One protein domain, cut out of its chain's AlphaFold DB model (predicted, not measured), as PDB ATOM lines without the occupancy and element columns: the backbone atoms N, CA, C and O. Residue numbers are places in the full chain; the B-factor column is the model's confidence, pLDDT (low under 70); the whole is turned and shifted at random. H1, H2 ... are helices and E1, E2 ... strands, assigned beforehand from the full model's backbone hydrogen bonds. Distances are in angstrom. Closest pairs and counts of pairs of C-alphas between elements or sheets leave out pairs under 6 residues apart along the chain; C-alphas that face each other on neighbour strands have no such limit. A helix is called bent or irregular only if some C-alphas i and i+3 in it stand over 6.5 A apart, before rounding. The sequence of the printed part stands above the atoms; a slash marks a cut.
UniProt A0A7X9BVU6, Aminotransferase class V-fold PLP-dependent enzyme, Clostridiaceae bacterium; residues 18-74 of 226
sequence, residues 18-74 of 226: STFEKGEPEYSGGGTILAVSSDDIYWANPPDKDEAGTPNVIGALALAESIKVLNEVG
ATOM      1  N   SER A  18      95.046   3.353  39.116       93.81
ATOM      2  CA  SER A  18      96.247   2.994  39.882       93.81
ATOM      3  C   SER A  18      97.529   2.904  39.047       93.81
ATOM      4  O   SER A  18      98.621   3.005  39.599       93.81
ATOM      5  N   THR A  19      97.413   2.685  37.733       91.81
ATOM      6  CA  THR A  19      98.552   2.693  36.805       91.81
ATOM      7  C   THR A  19      99.122   4.099  36.637       91.81
ATOM      8  O   THR A  19     100.334   4.241  36.548       91.81
ATOM      9  N   PHE A  20      98.267   5.124  36.645       92.88
ATOM     10  CA  PHE A  20      98.661   6.518  36.423       92.88
ATOM     11  C   PHE A  20      98.975   7.262  37.724       92.88
ATOM     12  O   PHE A  20      99.657   8.278  37.710       92.88
ATOM     13  N   GLU A  21      98.519   6.767  38.876       91.25
ATOM     14  CA  GLU A  21      98.749   7.421  40.176       91.25
ATOM     15  C   GLU A  21     100.227   7.463  40.591       91.25
ATOM     16  O   GLU A  21     100.617   8.311  41.388       91.25
ATOM     17  N   LYS A  22     101.066   6.572  40.053       86.12
ATOM     18  CA  LYS A  22     102.483   6.450  40.423       86.12
ATOM     19  C   LYS A  22     103.400   6.937  39.304       86.12
ATOM     20  O   LYS A  22     103.010   6.947  38.142       86.12
ATOM     21  N   GLY A  23     104.626   7.298  39.671       86.69
ATOM     22  CA  GLY A  23     105.674   7.690  38.729       86.69
ATOM     23  C   GLY A  23     105.571   9.131  38.232       86.69
ATOM     24  O   GLY A  23     104.614   9.852  38.531       86.69
ATOM     25  N   GLU A  24     106.590   9.522  37.484       90.31
ATOM     26  CA  GLU A  24     106.722  10.820  36.822       90.31
ATOM     27  C   GLU A  24     106.105  10.754  35.415       90.31
ATOM     28  O   GLU A  24     106.059   9.663  34.833       90.31
ATOM     29  N   PRO A  25     105.610  11.876  34.865       92.19
ATOM     30  CA  PRO A  25     105.051  11.875  33.519       92.19
ATOM     31  C   PRO A  25     106.123  11.711  32.440       92.19
ATOM     32  O   PRO A  25     107.267  12.124  32.617       92.19
ATOM     33  N   GLU A  26     105.736  11.157  31.287       91.00
ATOM     34  CA  GLU A  26     106.633  11.036  30.125       91.00
ATOM     35  C   GLU A  26     107.060  12.413  29.595       91.00
ATOM     36  O   GLU A  26     108.223  12.621  29.249       91.00
ATOM     37  N   TYR A  27     106.118  13.360  29.563       93.31
ATOM     38  CA  TYR A  27     106.365  14.751  29.202       93.31
ATOM     39  C   TYR A  27     106.107  15.639  30.414       93.31
ATOM     40  O   TYR A  27     105.046  15.576  31.028       93.31
ATOM     41  N   SER A  28     107.070  16.495  30.745       92.50
ATOM     42  CA  SER A  28     106.957  17.469  31.826       92.50
ATOM     43  C   SER A  28     106.798  18.885  31.276       92.50
ATOM     44  O   SER A  28     107.354  19.242  30.235       92.50
ATOM     45  N   GLY A  29     106.010  19.709  31.966       90.75
ATOM     46  CA  GLY A  29     105.781  21.095  31.577       90.75
ATOM     47  C   GLY A  29     104.577  21.705  32.284       90.75
ATOM     48  O   GLY A  29     104.054  21.158  33.252       90.75
ATOM     49  N   GLY A  30     104.115  22.853  31.786       91.25
ATOM     50  CA  GLY A  30     102.857  23.434  32.253       91.25
ATOM     51  C   GLY A  30     101.704  22.434  32.104       91.25
ATOM     52  O   GLY A  30     101.662  21.698  31.123       91.25
ATOM     53  N   GLY A  31     100.794  22.396  33.075       88.88
ATOM     54  CA  GLY A  31      99.672  21.448  33.106       88.88
ATOM     55  C   GLY A  31      99.948  20.164  33.894       88.88
ATOM     56  O   GLY A  31      99.034  19.666  34.536       88.88
ATOM     57  N   THR A  32     101.199  19.686  33.959       94.50
ATOM     58  CA  THR A  32     101.517  18.417  34.653       94.50
ATOM     59  C   THR A  32     101.934  18.576  36.111       94.50
ATOM     60  O   THR A  32     102.067  17.594  36.841       94.50
ATOM     61  N   ILE A  33     102.165  19.814  36.545       94.12
ATOM     62  CA  ILE A  33     102.786  20.163  37.823       94.12
ATOM     63  C   ILE A  33     101.725  20.721  38.773       94.12
ATOM     64  O   ILE A  33     100.972  21.623  38.412       94.12
ATOM     65  N   LEU A  34     101.713  20.220  40.007       93.94
ATOM     66  CA  LEU A  34     100.959  20.795  41.120       93.94
ATOM     67  C   LEU A  34     101.730  21.952  41.772       93.94
ATOM     68  O   LEU A  34     101.158  23.008  42.028       93.94
ATOM     69  N   ALA A  35     103.023  21.751  42.040       93.00
ATOM     70  CA  ALA A  35     103.927  22.769  42.573       93.00
ATOM     71  C   ALA A  35     105.376  22.486  42.146       93.00
ATOM     72  O   ALA A  35     105.763  21.331  41.998       93.00
ATOM     73  N   VAL A  36     106.184  23.528  41.959       95.19
ATOM     74  CA  VAL A  36     107.602  23.403  41.589       95.19
ATOM     75  C   VAL A  36     108.429  24.501  42.251       95.19
ATOM     76  O   VAL A  36     107.982  25.645  42.349       95.19
ATOM     77  N   SER A  37     109.625  24.142  42.709       94.12
ATOM     78  CA  SER A  37     110.660  25.044  43.218       94.12
ATOM     79  C   SER A  37     111.970  24.833  42.443       94.12
ATOM     80  O   SER A  37     112.000  24.127  41.435       94.12
ATOM     81  N   SER A  38     113.061  25.463  42.888       94.62
ATOM     82  CA  SER A  38     114.407  25.181  42.371       94.62
ATOM     83  C   SER A  38     114.863  23.744  42.619       94.62
ATOM     84  O   SER A  38     115.684  23.240  41.858       94.62
ATOM     85  N   ASP A  39     114.339  23.110  43.667       95.06
ATOM     86  CA  ASP A  39     114.872  21.863  44.219       95.06
ATOM     87  C   ASP A  39     113.851  20.716  44.192       95.06
ATOM     88  O   ASP A  39     114.239  19.550  44.162       95.06
ATOM     89  N   ASP A  40     112.553  21.035  44.139       94.56
ATOM     90  CA  ASP A  40     111.463  20.068  44.254       94.56
ATOM     91  C   ASP A  40     110.427  20.218  43.137       94.56
ATOM     92  O   ASP A  40     110.079  21.323  42.708       94.56
ATOM     93  N   ILE A  41     109.857  19.085  42.721       94.12
ATOM     94  CA  ILE A  41     108.721  19.022  41.799       94.12
ATOM     95  C   ILE A  41     107.641  18.139  42.414       94.12
ATOM     96  O   ILE A  41     107.869  16.981  42.760       94.12
ATOM     97  N   TYR A  42     106.434  18.681  42.494       93.62
ATOM     98  CA  TYR A  42     105.231  17.973  42.888       93.62
ATOM     99  C   TYR A  42     104.324  17.868  41.672       93.62
ATOM    100  O   TYR A  42     103.831  18.874  41.161       93.62
ATOM    101  N   TRP A  43     104.110  16.648  41.195       95.06
ATOM    102  CA  TRP A  43     103.268  16.383  40.033       95.06
ATOM    103  C   TRP A  43     101.776  16.505  40.363       95.06
ATOM    104  O   TRP A  43     101.349  16.258  41.493       95.06
ATOM    105  N   ALA A  44     100.980  16.876  39.362       94.56
ATOM    106  CA  ALA A  44      99.526  16.841  39.436       94.56
ATOM    107  C   ALA A  44      99.011  15.397  39.572       94.56
ATOM    108  O   ALA A  44      99.744  14.419  39.406       94.56
ATOM    109  N   ASN A  45      97.720  15.252  39.867       93.88
ATOM    110  CA  ASN A  45      97.059  13.951  39.799       93.88
ATOM    111  C   ASN A  45      96.681  13.623  38.340       93.88
ATOM    112  O   ASN A  45      96.485  14.539  37.542       93.88
ATOM    113  N   PRO A  46      96.529  12.340  37.970       93.75
ATOM    114  CA  PRO A  46      95.963  11.971  36.673       93.75
ATOM    115  C   PRO A  46      94.530  12.513  36.489       93.75
ATOM    116  O   PRO A  46      93.764  12.506  37.461       93.75
ATOM    117  N   PRO A  47      94.124  12.890  35.261       93.25
ATOM    118  CA  PRO A  47      94.880  12.750  34.010       93.25
ATOM    119  C   PRO A  47      95.897  13.873  33.751       93.25
ATOM    120  O   PRO A  47      96.832  13.648  32.995       93.25
ATOM    121  N   ASP A  48      95.760  15.029  34.407       93.44
ATOM    122  CA  ASP A  48      96.526  16.255  34.120       93.44
ATOM    123  C   ASP A  48      98.045  16.043  34.166       93.44
ATOM    124  O   ASP A  48      98.786  16.605  33.362       93.44
ATOM    125  N   LYS A  49      98.510  15.160  35.065       93.56
ATOM    126  CA  LYS A  49      99.920  14.753  35.148       93.56
ATOM    127  C   LYS A  49     100.498  14.332  33.795       93.56
ATOM    128  O   LYS A  49     101.653  14.626  33.529       93.56
ATOM    129  N   ASP A  50      99.714  13.673  32.950       94.12
ATOM    130  CA  ASP A  50     100.174  13.064  31.701       94.12
ATOM    131  C   ASP A  50      99.813  13.899  30.450       94.12
ATOM    132  O   ASP A  50     100.021  13.451  29.321       94.12
ATOM    133  N   GLU A  51      99.305  15.127  30.623       94.75
ATOM    134  CA  GLU A  51      98.866  16.018  29.536       94.75
ATOM    135  C   GLU A  51      99.660  17.336  29.520       94.75
ATOM    136  O   GLU A  51      99.137  18.421  29.764       94.75
ATOM    137  N   ALA A  52     100.960  17.246  29.224       95.00
ATOM    138  CA  ALA A  52     101.841  18.411  29.205       95.00
ATOM    139  C   ALA A  52     101.500  19.433  28.111       95.00
ATOM    140  O   ALA A  52     101.375  19.109  26.927       95.00
ATOM    141  N   GLY A  53     101.480  20.703  28.510       94.31
ATOM    142  CA  GLY A  53     101.250  21.847  27.639       94.31
ATOM    143  C   GLY A  53      99.775  22.075  27.317       94.31
ATOM    144  O   GLY A  53      98.871  21.562  27.967       94.31
ATOM    145  N   THR A  54      99.520  22.905  26.306       94.56
ATOM    146  CA  THR A  54      98.152  23.181  25.859       94.56
ATOM    147  C   THR A  54      97.587  21.949  25.147       94.56
ATOM    148  O   THR A  54      98.132  21.560  24.108       94.56
ATOM    149  N   PRO A  55      96.485  21.354  25.633       92.00
ATOM    150  CA  PRO A  55      95.919  20.172  25.003       92.00
ATOM    151  C   PRO A  55      95.335  20.508  23.629       92.00
ATOM    152  O   PRO A  55      94.917  21.635  23.346       92.00
ATOM    153  N   ASN A  56      95.227  19.497  22.766       94.94
ATOM    154  CA  ASN A  56      94.505  19.615  21.499       94.94
ATOM    155  C   ASN A  56      92.982  19.613  21.745       94.94
ATOM    156  O   ASN A  56      92.292  18.635  21.452       94.94
ATOM    157  N   VAL A  57      92.463  20.716  22.299       94.94
ATOM    158  CA  VAL A  57      91.052  20.880  22.695       94.94
ATOM    159  C   VAL A  57      90.107  20.629  21.521       94.94
ATOM    160  O   VAL A  57      89.125  19.904  21.659       94.94
ATOM    161  N   ILE A  58      90.417  21.175  20.342       96.56
ATOM    162  CA  ILE A  58      89.590  20.998  19.140       96.56
ATOM    163  C   ILE A  58      89.532  19.527  18.730       96.56
ATOM    164  O   ILE A  58      88.463  19.008  18.413       96.56
ATOM    165  N   GLY A  59      90.667  18.831  18.779       96.75
ATOM    166  CA  GLY A  59      90.720  17.409  18.488       96.75
ATOM    167  C   GLY A  59      89.984  16.548  19.522       96.75
ATOM    168  O   GLY A  59      89.306  15.590  19.143       96.75
ATOM    169  N   ALA A  60      90.039  16.914  20.809       96.06
ATOM    170  CA  ALA A  60      89.274  16.258  21.870       96.06
ATOM    171  C   ALA A  60      87.757  16.433  21.676       96.06
ATOM    172  O   ALA A  60      87.016  15.450  21.721       96.06
ATOM    173  N   LEU A  61      87.300  17.653  21.368       97.50
ATOM    174  CA  LEU A  61      85.896  17.941  21.054       97.50
ATOM    175  C   LEU A  61      85.419  17.174  19.816       97.50
ATOM    176  O   LEU A  61      84.357  16.555  19.846       97.50
ATOM    177  N   ALA A  62      86.218  17.154  18.747       97.88
ATOM    178  CA  ALA A  62      85.878  16.422  17.528       97.88
ATOM    179  C   ALA A  62      85.801  14.902  17.758       97.88
ATOM    180  O   ALA A  62      84.939  14.227  17.195       97.88
ATOM    181  N   LEU A  63      86.676  14.348  18.606       97.94
ATOM    182  CA  LEU A  63      86.592  12.945  19.005       97.94
ATOM    183  C   LEU A  63      85.336  12.667  19.840       97.94
ATOM    184  O   LEU A  63      84.660  11.671  19.581       97.94
ATOM    185  N   ALA A  64      85.016  13.532  20.805       97.75
ATOM    186  CA  ALA A  64      83.811  13.401  21.618       97.75
ATOM    187  C   ALA A  64      82.547  13.408  20.749       97.75
ATOM    188  O   ALA A  64      81.671  12.565  20.932       97.75
ATOM    189  N   GLU A  65      82.481  14.302  19.763       98.00
ATOM    190  CA  GLU A  65      81.355  14.367  18.834       98.00
ATOM    191  C   GLU A  65      81.249  13.109  17.967       98.00
ATOM    192  O   GLU A  65      80.179  12.516  17.857       98.00
ATOM    193  N   SER A  66      82.371  12.612  17.440       97.81
ATOM    194  CA  SER A  66      82.357  11.357  16.683       97.81
ATOM    195  C   SER A  66      81.893  10.158  17.523       97.81
ATOM    196  O   SER A  66      81.148   9.301  17.043       97.81
ATOM    197  N   ILE A  67      82.281  10.099  18.803       97.81
ATOM    198  CA  ILE A  67      81.807   9.064  19.732       97.81
ATOM    199  C   ILE A  67      80.290   9.162  19.936       97.81
ATOM    200  O   ILE A  67      79.623   8.128  19.935       97.81
ATOM    201  N   LYS A  68      79.734  10.373  20.084       98.12
ATOM    202  CA  LYS A  68      78.278  10.561  20.198       98.12
ATOM    203  C   LYS A  68      77.555  10.039  18.963       98.12
ATOM    204  O   LYS A  68      76.670   9.204  19.111       98.12
ATOM    205  N   VAL A  69      77.999  10.426  17.768       97.50
ATOM    206  CA  VAL A  69      77.409   9.953  16.506       97.50
ATOM    207  C   VAL A  69      77.479   8.424  16.400       97.50
ATOM    208  O   VAL A  69      76.492   7.773  16.059       97.50
ATOM    209  N   LEU A  70      78.617   7.808  16.741       97.38
ATOM    210  CA  LEU A  70      78.747   6.344  16.745       97.38
ATOM    211  C   LEU A  70      77.811   5.665  17.760       97.38
ATOM    212  O   LEU A  70      77.290   4.582  17.484       97.38
ATOM    213  N   ASN A  71      77.576   6.292  18.914       97.50
ATOM    214  CA  ASN A  71      76.628   5.801  19.914       97.50
ATOM    215  C   ASN A  71      75.170   5.947  19.460       97.50
ATOM    216  O   ASN A  71      74.390   5.026  19.690       97.50
ATOM    217  N   GLU A  72      74.817   7.041  18.780       97.56
ATOM    218  CA  GLU A  72      73.488   7.253  18.186       97.56
ATOM    219  C   GLU A  72      73.181   6.228  17.087       97.56
ATOM    220  O   GLU A  72      72.092   5.657  17.055       97.56
ATOM    221  N   VAL A  73      74.162   5.924  16.228       96.94
ATOM    222  CA  VAL A  73      74.065   4.820  15.253       96.94
ATOM    223  C   VAL A  73      73.957   3.461  15.964       96.94
ATOM    224  O   VAL A  73      73.284   2.540  15.490       96.94
ATOM    225  N   GLY A  74      74.627   3.328  17.111       97.62
ATOM    226  CA  GLY A  74      74.669   2.133  17.939       97.62
ATOM    227  C   GLY A  74      75.756   1.150  17.499       97.62
ATOM    228  O   GLY A  74      75.711   0.563  16.416       97.62
TER     229      GLY A  74
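AT A GLANCE: This is residues 18 to 74 of the 226 residues of the protein "Aminotransferase class V-fold PLP-dependent enzyme" of Clostridiaceae bacterium (UniProt A0A7X9BVU6). Look for a small head, residues 18 to 55, made of a short two-stranded hairpin, E1 and E2, with long loop stretches before and after it, and for one long helix, H1, that sticks out from this head as a bare arm, residues 56 to 74 standing free. The arm makes much of the length of the whole, while the head by itself spans 28 by 22 by 14 A. The printed part has 57 residues with two named strands and one named helix, in the order E1, E2, H1; the sheet has the order E1 - E2 and is antiparallel, and the class is mixed, helices and strands, with under half of the residues, 24, in named elements. The whole is only just extended, close to loose, with a radius of gyration of the C-alphas of 15.5 A and spans of 53 by 25 by 15 A.

HOW THE PARTS SIT: Begin at the sheet, where E1, residues 33 to 36, and E2, residues 41 to 43, form a hairpin. They are antiparallel neighbours, with 172 degrees between their directions. The C-alphas of Ile 33 and Trp 43 face each other at 4.4 A, and those of Val 36 and Ile 41 at 4.5 A. Look next at the backbone: N 34 and O 42 are within hydrogen-bond range at 2.8 A, and so are N 42 and O 35 at 2.8 A. Farther along is H1, residues 57 to 73, which is apart from E1. Inside H1 each O i to N i+4 pair is within hydrogen-bond range, and the helix is not bent.

IN THESE COORDINATES: Find C-alpha 33 at (102.786, 20.163, 37.823), where E1 begins; it runs 6.9 A to C-alpha 36. E2 goes from C-alpha 41 at (108.721, 19.022, 41.799) to C-alpha 43, 6.3 A in length. H1 begins at C-alpha 57, at (91.052, 20.880, 22.695), and runs 24.5 A to C-alpha 73 at (74.065, 4.820, 15.253).

THE WHOLE: The two C-alphas farthest apart are those of Asp 39, between E1 and E2, and Val 73, the last residue of H1, at 52.9 A. The printed part has no cut. The link from E1 to E2, 4 residues, is tight; the link from E2 to H1, 13 residues, is long. Before E1, residues 18 to 32 hold no named element. The mean pLDDT of the printed part is 94.4, and no printed residue is under 70 in this predicted model.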